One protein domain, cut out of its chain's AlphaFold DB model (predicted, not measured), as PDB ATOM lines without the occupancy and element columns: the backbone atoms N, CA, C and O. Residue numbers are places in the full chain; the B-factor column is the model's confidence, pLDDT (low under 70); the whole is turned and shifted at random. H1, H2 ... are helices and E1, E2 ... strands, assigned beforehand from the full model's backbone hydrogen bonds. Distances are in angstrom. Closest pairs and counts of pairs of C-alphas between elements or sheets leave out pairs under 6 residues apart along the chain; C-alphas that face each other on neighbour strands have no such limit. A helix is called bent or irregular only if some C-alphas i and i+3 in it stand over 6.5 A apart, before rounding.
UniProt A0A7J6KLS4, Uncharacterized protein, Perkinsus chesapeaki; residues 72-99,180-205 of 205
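AT A GLANCE: This is residues 72 to 99 and 180 to 205 of the 205 residues of an uncharacterized protein of Perkinsus chesapeaki (UniProt A0A7J6KLS4). A narrow two-stranded hairpin, E1 and E2, has one helix, H1, packed on its turn end, mostly on E2, and the two together make a long, slim body. Beyond H1, residues 88 to 99 fold back along the helix, and at the other end of the body, past E2, residues 198 to 205 stick out as a free tail. The printed part has 54 residues with one named helix and two named strands, in the order H1, E1, E2 along the chain; the sheet has the order E1 - E2 and is antiparallel, and the class is mixed, helices and strands. The whole is only just extended, close to loose, with a radius of gyration of the C-alphas of 15.3 A. It is elongated, spanning 46 by 25 by 19 A along its three main axes.

IN THESE COORDINATES: The longest strand by residues is E2, residues 188 to 196, 23.9 A from first to last C-alpha. It begins with the C-alpha of Val 188 at (-5.971, 19.626, -32.530) and ends with that of Val 196 at (-9.685, 43.195, -34.457). E1, residues 180 to 185, is shorter, with 6 residues and 16.0 A from first to last C-alpha. H1, residues 72 to 87, has 16 residues and measures 22.6 A from the C-alpha of Gly 72 at (-2.427, 28.360, -25.003) to that of Ser 87 at (0.899, 11.342, -39.426). Residues 88 to 99 have no named element, and their C-alphas lie 14 to 22 A from the mean of all C-alphas.

HOW THE PARTS SIT: E1 and E2 are antiparallel neighbours and form a hairpin, with an angle of 152 degrees between their N-to-C directions. The link between them is tight, with 2 residues, His 186 and Gly 187. Among the C-alphas that face each other are those of Thr 184 and Glu 189, 4.3 A apart, and those of Thr 180 and Gln 193, 5.5 A apart. Among the backbone pairs within hydrogen-bond range are N 183 and O 190 at 2.8 A and N 192 and O 181 at 2.8 A. H1 and E2 have 9 pairs of C-alphas within 8 A, and their centres are 14.3 A apart. The closest C-alphas of H1 and E2 are those of Ser 80 and Val 188, 5.3 A apart. H1 and E1 have 1 pair of C-alphas within 8 A, those of Ser 80 and Arg 185, 6.1 A apart. Within 10 A, H1 has 26 pairs of C-alphas with E2 and 8 with E1, made by its residues 72 to 84. In the backbone of H1, every O i to N i+4 pair is within hydrogen-bond range, and H1 is not bent.

THE WHOLE: The two C-alphas farthest apart in the domain are those of Glu 93 and Leu 199, at 46.6 A. Residues 198 to 205 stand free; without them the body has 46 residues, spans 43 by 20 by 11 A and has a radius of gyration of 12.6 A. Residues 100 to 179 are not printed, and the C-alphas of Arg 99 and Thr 180 are 28.6 A apart across this cut. The link from H1 to E1 is the link across the cut. The last printed residue, His 205, is also the chain's last residue. The mean pLDDT of the printed part is 79.7; the model's confidence is low, under 70, at residues 192 to 205, of which 192 to 196 belong to E2. The mean pLDDT is 95 in H1, 86 in E1 and 73 in E2.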
ATOM      1  N   GLY A  72      -1.486  29.439 -24.709       92.25
ATOM      2  CA  GLY A  72      -2.427  28.360 -25.003       92.25
ATOM      3  C   GLY A  72      -2.454  28.070 -26.493       92.25
ATOM      4  O   GLY A  72      -2.190  26.944 -26.907       92.25
ATOM      5  N   ASP A  73      -2.651  29.109 -27.297       91.88
ATOM      6  CA  ASP A  73      -2.705  28.964 -28.750       91.88
ATOM      7  C   ASP A  73      -1.366  28.481 -29.332       91.88
ATOM      8  O   ASP A  73      -1.339  27.637 -30.228       91.88
ATOM      9  N   MET A  74      -0.237  28.969 -28.797       93.88
ATOM     10  CA  MET A  74       1.094  28.482 -29.174       93.88
ATOM     11  C   MET A  74       1.256  26.985 -28.901       93.88
ATOM     12  O   MET A  74       1.826  26.281 -29.733       93.88
ATOM     13  N   ARG A  75       0.772  26.491 -27.753       95.19
ATOM     14  CA  ARG A  75       0.823  25.062 -27.416       95.19
ATOM     15  C   ARG A  75      -0.030  24.242 -28.375       95.19
ATOM     16  O   ARG A  75       0.505  23.326 -28.987       95.19
ATOM     17  N   SER A  76      -1.283  24.636 -28.606       95.19
ATOM     18  CA  SER A  76      -2.160  23.945 -29.560       95.19
ATOM     19  C   SER A  76      -1.559  23.910 -30.969       95.19
ATOM     20  O   SER A  76      -1.604  22.885 -31.650       95.19
ATOM     21  N   LEU A  77      -0.930  25.003 -31.413       94.94
ATOM     22  CA  LEU A  77      -0.278  25.050 -32.721       94.94
ATOM     23  C   LEU A  77       0.928  24.100 -32.811       94.94
ATOM     24  O   LEU A  77       1.115  23.438 -33.837       94.94
ATOM     25  N   LEU A  78       1.728  24.012 -31.746       96.06
ATOM     26  CA  LEU A  78       2.854  23.083 -31.655       96.06
ATOM     27  C   LEU A  78       2.385  21.624 -31.593       96.06
ATOM     28  O   LEU A  78       2.966  20.782 -32.276       96.06
ATOM     29  N   ASP A  79       1.313  21.331 -30.857       96.12
ATOM     30  CA  ASP A  79       0.712  19.995 -30.794       96.12
ATOM     31  C   ASP A  79       0.142  19.578 -32.156       96.12
ATOM     32  O   ASP A  79       0.380  18.462 -32.618       96.12
ATOM     33  N   SER A  80      -0.514  20.500 -32.869       96.25
ATOM     34  CA  SER A  80      -0.962  20.275 -34.248       96.25
ATOM     35  C   SER A  80       0.218  19.936 -35.167       96.25
ATOM     36  O   SER A  80       0.141  18.988 -35.950       96.25
ATOM     37  N   LYS A  81       1.346  20.655 -35.037       96.38
ATOM     38  CA  LYS A  81       2.559  20.387 -35.828       96.38
ATOM     39  C   LYS A  81       3.205  19.048 -35.468       96.38
ATOM     40  O   LYS A  81       3.696  18.342 -36.344       96.38
ATOM     41  N   LYS A  82       3.192  18.671 -34.191       96.12
ATOM     42  CA  LYS A  82       3.661  17.362 -33.722       96.12
ATOM     43  C   LYS A  82       2.819  16.233 -34.323       96.12
ATOM     44  O   LYS A  82       3.382  15.270 -34.841       96.12
ATOM     45  N   ASN A  83       1.494  16.373 -34.316       96.06
ATOM     46  CA  ASN A  83       0.580  15.387 -34.893       96.06
ATOM     47  C   ASN A  83       0.734  15.268 -36.413       96.06
ATOM     48  O   ASN A  83       0.695  14.158 -36.937       96.06
ATOM     49  N   GLU A  84       0.979  16.381 -37.112       96.12
ATOM     50  CA  GLU A  84       1.333  16.376 -38.537       96.12
ATOM     51  C   GLU A  84       2.557  15.482 -38.799       96.12
ATOM     52  O   GLU A  84       2.504  14.584 -39.640       96.12
ATOM     53  N   LEU A  85       3.642  15.672 -38.040       95.94
ATOM     54  CA  LEU A  85       4.878  14.898 -38.201       95.94
ATOM     55  C   LEU A  85       4.667  13.403 -37.956       95.94
ATOM     56  O   LEU A  85       5.173  12.587 -38.728       95.94
ATOM     57  N   LEU A  86       3.902  13.049 -36.919       95.38
ATOM     58  CA  LEU A  86       3.533  11.661 -36.635       95.38
ATOM     59  C   LEU A  86       2.709  11.058 -37.779       95.38
ATOM     60  O   LEU A  86       3.008   9.956 -38.235       95.38
ATOM     61  N   SER A  87       1.720  11.797 -38.295       93.69
ATOM     62  CA  SER A  87       0.899  11.342 -39.426       93.69
ATOM     63  C   SER A  87       1.700  11.175 -40.721       93.69
ATOM     64  O   SER A  87       1.381  10.311 -41.532       93.69
ATOM     65  N   ASN A  88       2.793  11.929 -40.868       94.69
ATOM     66  CA  ASN A  88       3.721  11.840 -41.993       94.69
ATOM     67  C   ASN A  88       4.824  10.780 -41.787       94.69
ATOM     68  O   ASN A  88       5.795  10.749 -42.543       94.69
ATOM     69  N   GLY A  89       4.701   9.915 -40.773       92.00
ATOM     70  CA  GLY A  89       5.592   8.771 -40.558       92.00
ATOM     71  C   GLY A  89       6.793   9.032 -39.646       92.00
ATOM     72  O   GLY A  89       7.648   8.156 -39.502       92.00
ATOM     73  N   THR A  90       6.874  10.199 -38.998       94.25
ATOM     74  CA  THR A  90       7.890  10.439 -37.961       94.25
ATOM     75  C   THR A  90       7.598   9.543 -36.761       94.25
ATOM     76  O   THR A  90       6.476   9.512 -36.260       94.25
ATOM     77  N   ARG A  91       8.607   8.817 -36.274       93.00
ATOM     78  CA  ARG A  91       8.469   7.994 -35.066       93.00
ATOM     79  C   ARG A  91       8.441   8.866 -33.815       93.00
ATOM     80  O   ARG A  91       9.080   9.917 -33.780       93.00
ATOM     81  N   VAL A  92       7.749   8.408 -32.773       90.31
ATOM     82  CA  VAL A  92       7.606   9.150 -31.508       90.31
ATOM     83  C   VAL A  92       8.969   9.459 -30.885       90.31
ATOM     84  O   VAL A  92       9.184  10.573 -30.417       90.31
ATOM     85  N   GLU A  93       9.916   8.519 -30.944       92.75
ATOM     86  CA  GLU A  93      11.268   8.681 -30.395       92.75
ATOM     87  C   GLU A  93      12.123   9.671 -31.200       92.75
ATOM     88  O   GLU A  93      13.147  10.147 -30.718       92.75
ATOM     89  N   SER A  94      11.718   9.974 -32.437       93.69
ATOM     90  CA  SER A  94      12.408  10.890 -33.355       93.69
ATOM     91  C   SER A  94      11.746  12.268 -33.428       93.69
ATOM     92  O   SER A  94      12.083  13.067 -34.304       93.69
ATOM     93  N   LEU A  95      10.785  12.556 -32.546       92.88
ATOM     94  CA  LEU A  95      10.111  13.844 -32.542       92.88
ATOM     95  C   LEU A  95      11.081  14.980 -32.180       92.88
ATOM     96  O   LEU A  95      11.853  14.851 -31.227       92.88
ATOM     97  N   PRO A  96      11.023  16.122 -32.891       92.81
ATOM     98  CA  PRO A  96      11.882  17.251 -32.575       92.81
ATOM     99  C   PRO A  96      11.577  17.826 -31.188       92.81
ATOM    100  O   PRO A  96      10.441  17.794 -30.707       92.81
ATOM    101  N   SER A  97      12.589  18.436 -30.569       93.19
ATOM    102  CA  SER A  97      12.396  19.240 -29.358       93.19
ATOM    103  C   SER A  97      11.429  20.403 -29.616       93.19
ATOM    104  O   SER A  97      11.276  20.867 -30.747       93.19
ATOM    105  N   GLN A  98      10.836  20.963 -28.560       89.00
ATOM    106  CA  GLN A  98       9.920  22.104 -28.684       89.00
ATOM    107  C   GLN A  98      10.541  23.298 -29.430       89.00
ATOM    108  O   GLN A  98       9.870  23.950 -30.228       89.00
ATOM    109  N   ARG A  99      11.839  23.568 -29.221       92.25
ATOM    110  CA  ARG A  99      12.560  24.638 -29.928       92.25
ATOM    111  C   ARG A  99      12.679  24.356 -31.428       92.25
ATOM    112  O   ARG A  99      12.542  25.277 -32.226       92.25
ATOM    113  N   THR A 180     -12.529  34.506 -34.403       72.75
ATOM    114  CA  THR A 180     -13.758  34.439 -35.211       72.75
ATOM    115  C   THR A 180     -14.270  33.014 -35.393       72.75
ATOM    116  O   THR A 180     -15.341  32.812 -35.957       72.75
ATOM    117  N   GLY A 181     -13.523  32.015 -34.926       81.88
ATOM    118  CA  GLY A 181     -13.945  30.620 -34.909       81.88
ATOM    119  C   GLY A 181     -12.836  29.697 -34.424       81.88
ATOM    120  O   GLY A 181     -11.813  30.146 -33.902       81.88
ATOM    121  N   THR A 182     -13.029  28.398 -34.624       87.94
ATOM    122  CA  THR A 182     -11.999  27.377 -34.430       87.94
ATOM    123  C   THR A 182     -11.846  26.536 -35.694       87.94
ATOM    124  O   THR A 182     -12.748  26.445 -36.526       87.94
ATOM    125  N   VAL A 183     -10.658  25.965 -35.880       90.06
ATOM    126  CA  VAL A 183     -10.335  25.048 -36.974       90.06
ATOM    127  C   VAL A 183      -9.612  23.850 -36.383       90.06
ATOM    128  O   VAL A 183      -8.590  24.002 -35.719       90.06
ATOM    129  N   THR A 184     -10.100  22.645 -36.661       93.00
ATOM    130  CA  THR A 184      -9.381  21.422 -36.307       93.00
ATOM    131  C   THR A 184      -8.300  21.136 -37.343       93.00
ATOM    132  O   THR A 184      -8.586  20.987 -38.531       93.00
ATOM    133  N   ARG A 185      -7.047  21.023 -36.897       92.44
ATOM    134  CA  ARG A 185      -5.899  20.693 -37.743       92.44
ATOM    135  C   ARG A 185      -5.065  19.591 -37.102       92.44
ATOM    136  O   ARG A 185      -4.565  19.756 -35.991       92.44
ATOM    137  N   HIS A 186      -4.908  18.472 -37.809       93.31
ATOM    138  CA  HIS A 186      -4.217  17.270 -37.313       93.31
ATOM    139  C   HIS A 186      -4.729  16.813 -35.933       93.31
ATOM    140  O   HIS A 186      -3.955  16.506 -35.030       93.31
ATOM    141  N   GLY A 187      -6.055  16.819 -35.755       90.81
ATOM    142  CA  GLY A 187      -6.707  16.390 -34.513       90.81
ATOM    143  C   GLY A 187      -6.601  17.372 -33.341       90.81
ATOM    144  O   GLY A 187      -7.050  17.039 -32.252       90.81
ATOM    145  N   VAL A 188      -6.041  18.568 -33.548       95.44
ATOM    146  CA  VAL A 188      -5.971  19.626 -32.530       95.44
ATOM    147  C   VAL A 188      -6.855  20.791 -32.943       95.44
ATOM    148  O   VAL A 188      -6.814  21.230 -34.093       95.44
ATOM    149  N   GLU A 189      -7.660  21.295 -32.014       93.19
ATOM    150  CA  GLU A 189      -8.445  22.507 -32.224       93.19
ATOM    151  C   GLU A 189      -7.555  23.750 -32.086       93.19
ATOM    152  O   GLU A 189      -6.882  23.953 -31.076       93.19
ATOM    153  N   LEU A 190      -7.541  24.580 -33.128       91.62
ATOM    154  CA  LEU A 190      -6.833  25.852 -33.175       91.62
ATOM    155  C   LEU A 190      -7.850  26.990 -33.231       91.62
ATOM    156  O   LEU A 190      -8.855  26.883 -33.932       91.62
ATOM    157  N   VAL A 191      -7.572  28.109 -32.564       84.88
ATOM    158  CA  VAL A 191      -8.362  29.330 -32.768       84.88
ATOM    159  C   VAL A 191      -8.161  29.817 -34.206       84.88
ATOM    160  O   VAL A 191      -7.035  29.952 -34.674       84.88
ATOM    161  N   GLY A 192      -9.245  30.011 -34.950       68.75
ATOM    162  CA  GLY A 192      -9.227  30.423 -36.350       68.75
ATOM    163  C   GLY A 192      -9.550  31.906 -36.496       68.75
ATOM    164  O   GLY A 192     -10.516  32.361 -35.896       68.75
ATOM    165  N   GLN A 193      -8.757  32.603 -37.324       57.69
ATOM    166  CA  GLN A 193      -8.933  33.997 -37.764       57.69
ATOM    167  C   GLN A 193      -9.107  35.011 -36.612       57.69
ATOM    168  O   GLN A 193     -10.076  35.041 -35.864       57.69
ATOM    169  N   LEU A 194      -8.117  35.888 -36.468       59.81
ATOM    170  CA  LEU A 194      -8.125  36.946 -35.467       59.81
ATOM    171  C   LEU A 194      -8.610  38.228 -36.127       59.81
ATOM    172  O   LEU A 194      -7.841  38.873 -36.837       59.81
ATOM    173  N   THR A 195      -9.862  38.613 -35.904       50.06
ATOM    174  CA  THR A 195     -10.298  39.963 -36.266       50.06
ATOM    175  C   THR A 195     -10.112  40.881 -35.071       50.06
ATOM    176  O   THR A 195     -10.563  40.584 -33.965       50.06
ATOM    177  N   VAL A 196      -9.473  42.023 -35.306       51.84
ATOM    178  CA  VAL A 196      -9.685  43.195 -34.457       51.84
ATOM    179  C   VAL A 196     -11.115  43.632 -34.750       51.84
ATOM    180  O   VAL A 196     -11.393  44.099 -35.855       51.84
ATOM    181  N   GLU A 197     -12.049  43.424 -33.821       38.91
ATOM    182  CA  GLU A 197     -13.345  44.095 -33.937       38.91
ATOM    183  C   GLU A 197     -13.052  45.600 -33.915       38.91
ATOM    184  O   GLU A 197     -12.612  46.141 -32.904       38.91
ATOM    185  N   THR A 198     -13.262  46.244 -35.067       32.94
ATOM    186  CA  THR A 198     -13.040  47.663 -35.410       32.94
ATOM    187  C   THR A 198     -11.641  48.074 -35.905       32.94
ATOM    188  O   THR A 198     -10.836  48.685 -35.213       32.94
ATOM    189  N   LEU A 199     -11.437  47.798 -37.198       32.84
ATOM    190  CA  LEU A 199     -11.110  48.728 -38.299       32.84
ATOM    191  C   LEU A 199      -9.963  48.187 -39.169       32.84
ATOM    192  O   LEU A 199      -8.879  47.908 -38.654       32.84
ATOM    193  N   PRO A 200     -10.175  48.051 -40.495       35.72
ATOM    194  CA  PRO A 200      -9.075  47.800 -41.407       35.72
ATOM    195  C   PRO A 200      -8.197  49.044 -41.353       35.72
ATOM    196  O   PRO A 200      -8.736  50.144 -41.375       35.72
ATOM    197  N   LEU A 201      -6.885  48.888 -41.231       37.91
ATOM    198  CA  LEU A 201      -5.880  49.762 -41.836       37.91
ATOM    199  C   LEU A 201      -4.498  49.259 -41.402       37.91
ATOM    200  O   LEU A 201      -4.179  49.182 -40.216       37.91
ATOM    201  N   PHE A 202      -3.692  48.963 -42.421       34.75
ATOM    202  CA  PHE A 202      -2.303  48.502 -42.396       34.75
ATOM    203  C   PHE A 202      -2.088  46.988 -42.257       34.75
ATOM    204  O   PHE A 202      -1.257  46.522 -41.478       34.75
ATOM    205  N   GLU A 203      -2.763  46.232 -43.122       32.34
ATOM    206  CA  GLU A 203      -2.054  45.218 -43.911       32.34
ATOM    207  C   GLU A 203      -1.643  45.849 -45.258       32.34
ATOM    208  O   GLU A 203      -2.457  46.525 -45.884       32.34
ATOM    209  N   GLY A 204      -0.382  45.660 -45.668       33.75
ATOM    210  CA  GLY A 204       0.236  46.215 -46.889       33.75
ATOM    211  C   GLY A 204       1.097  47.456 -46.604       33.75
ATOM    212  O   GLY A 204       0.631  48.379 -45.942       33.75
ATOM    213  N   HIS A 205       2.364  47.564 -47.008       34.25
ATOM    214  CA  HIS A 205       3.230  46.781 -47.896       34.25
ATOM    215  C   HIS A 205       4.666  46.813 -47.354       34.25
ATOM    216  O   HIS A 205       5.010  47.814 -46.683       34.25
TER     217      HIS A 205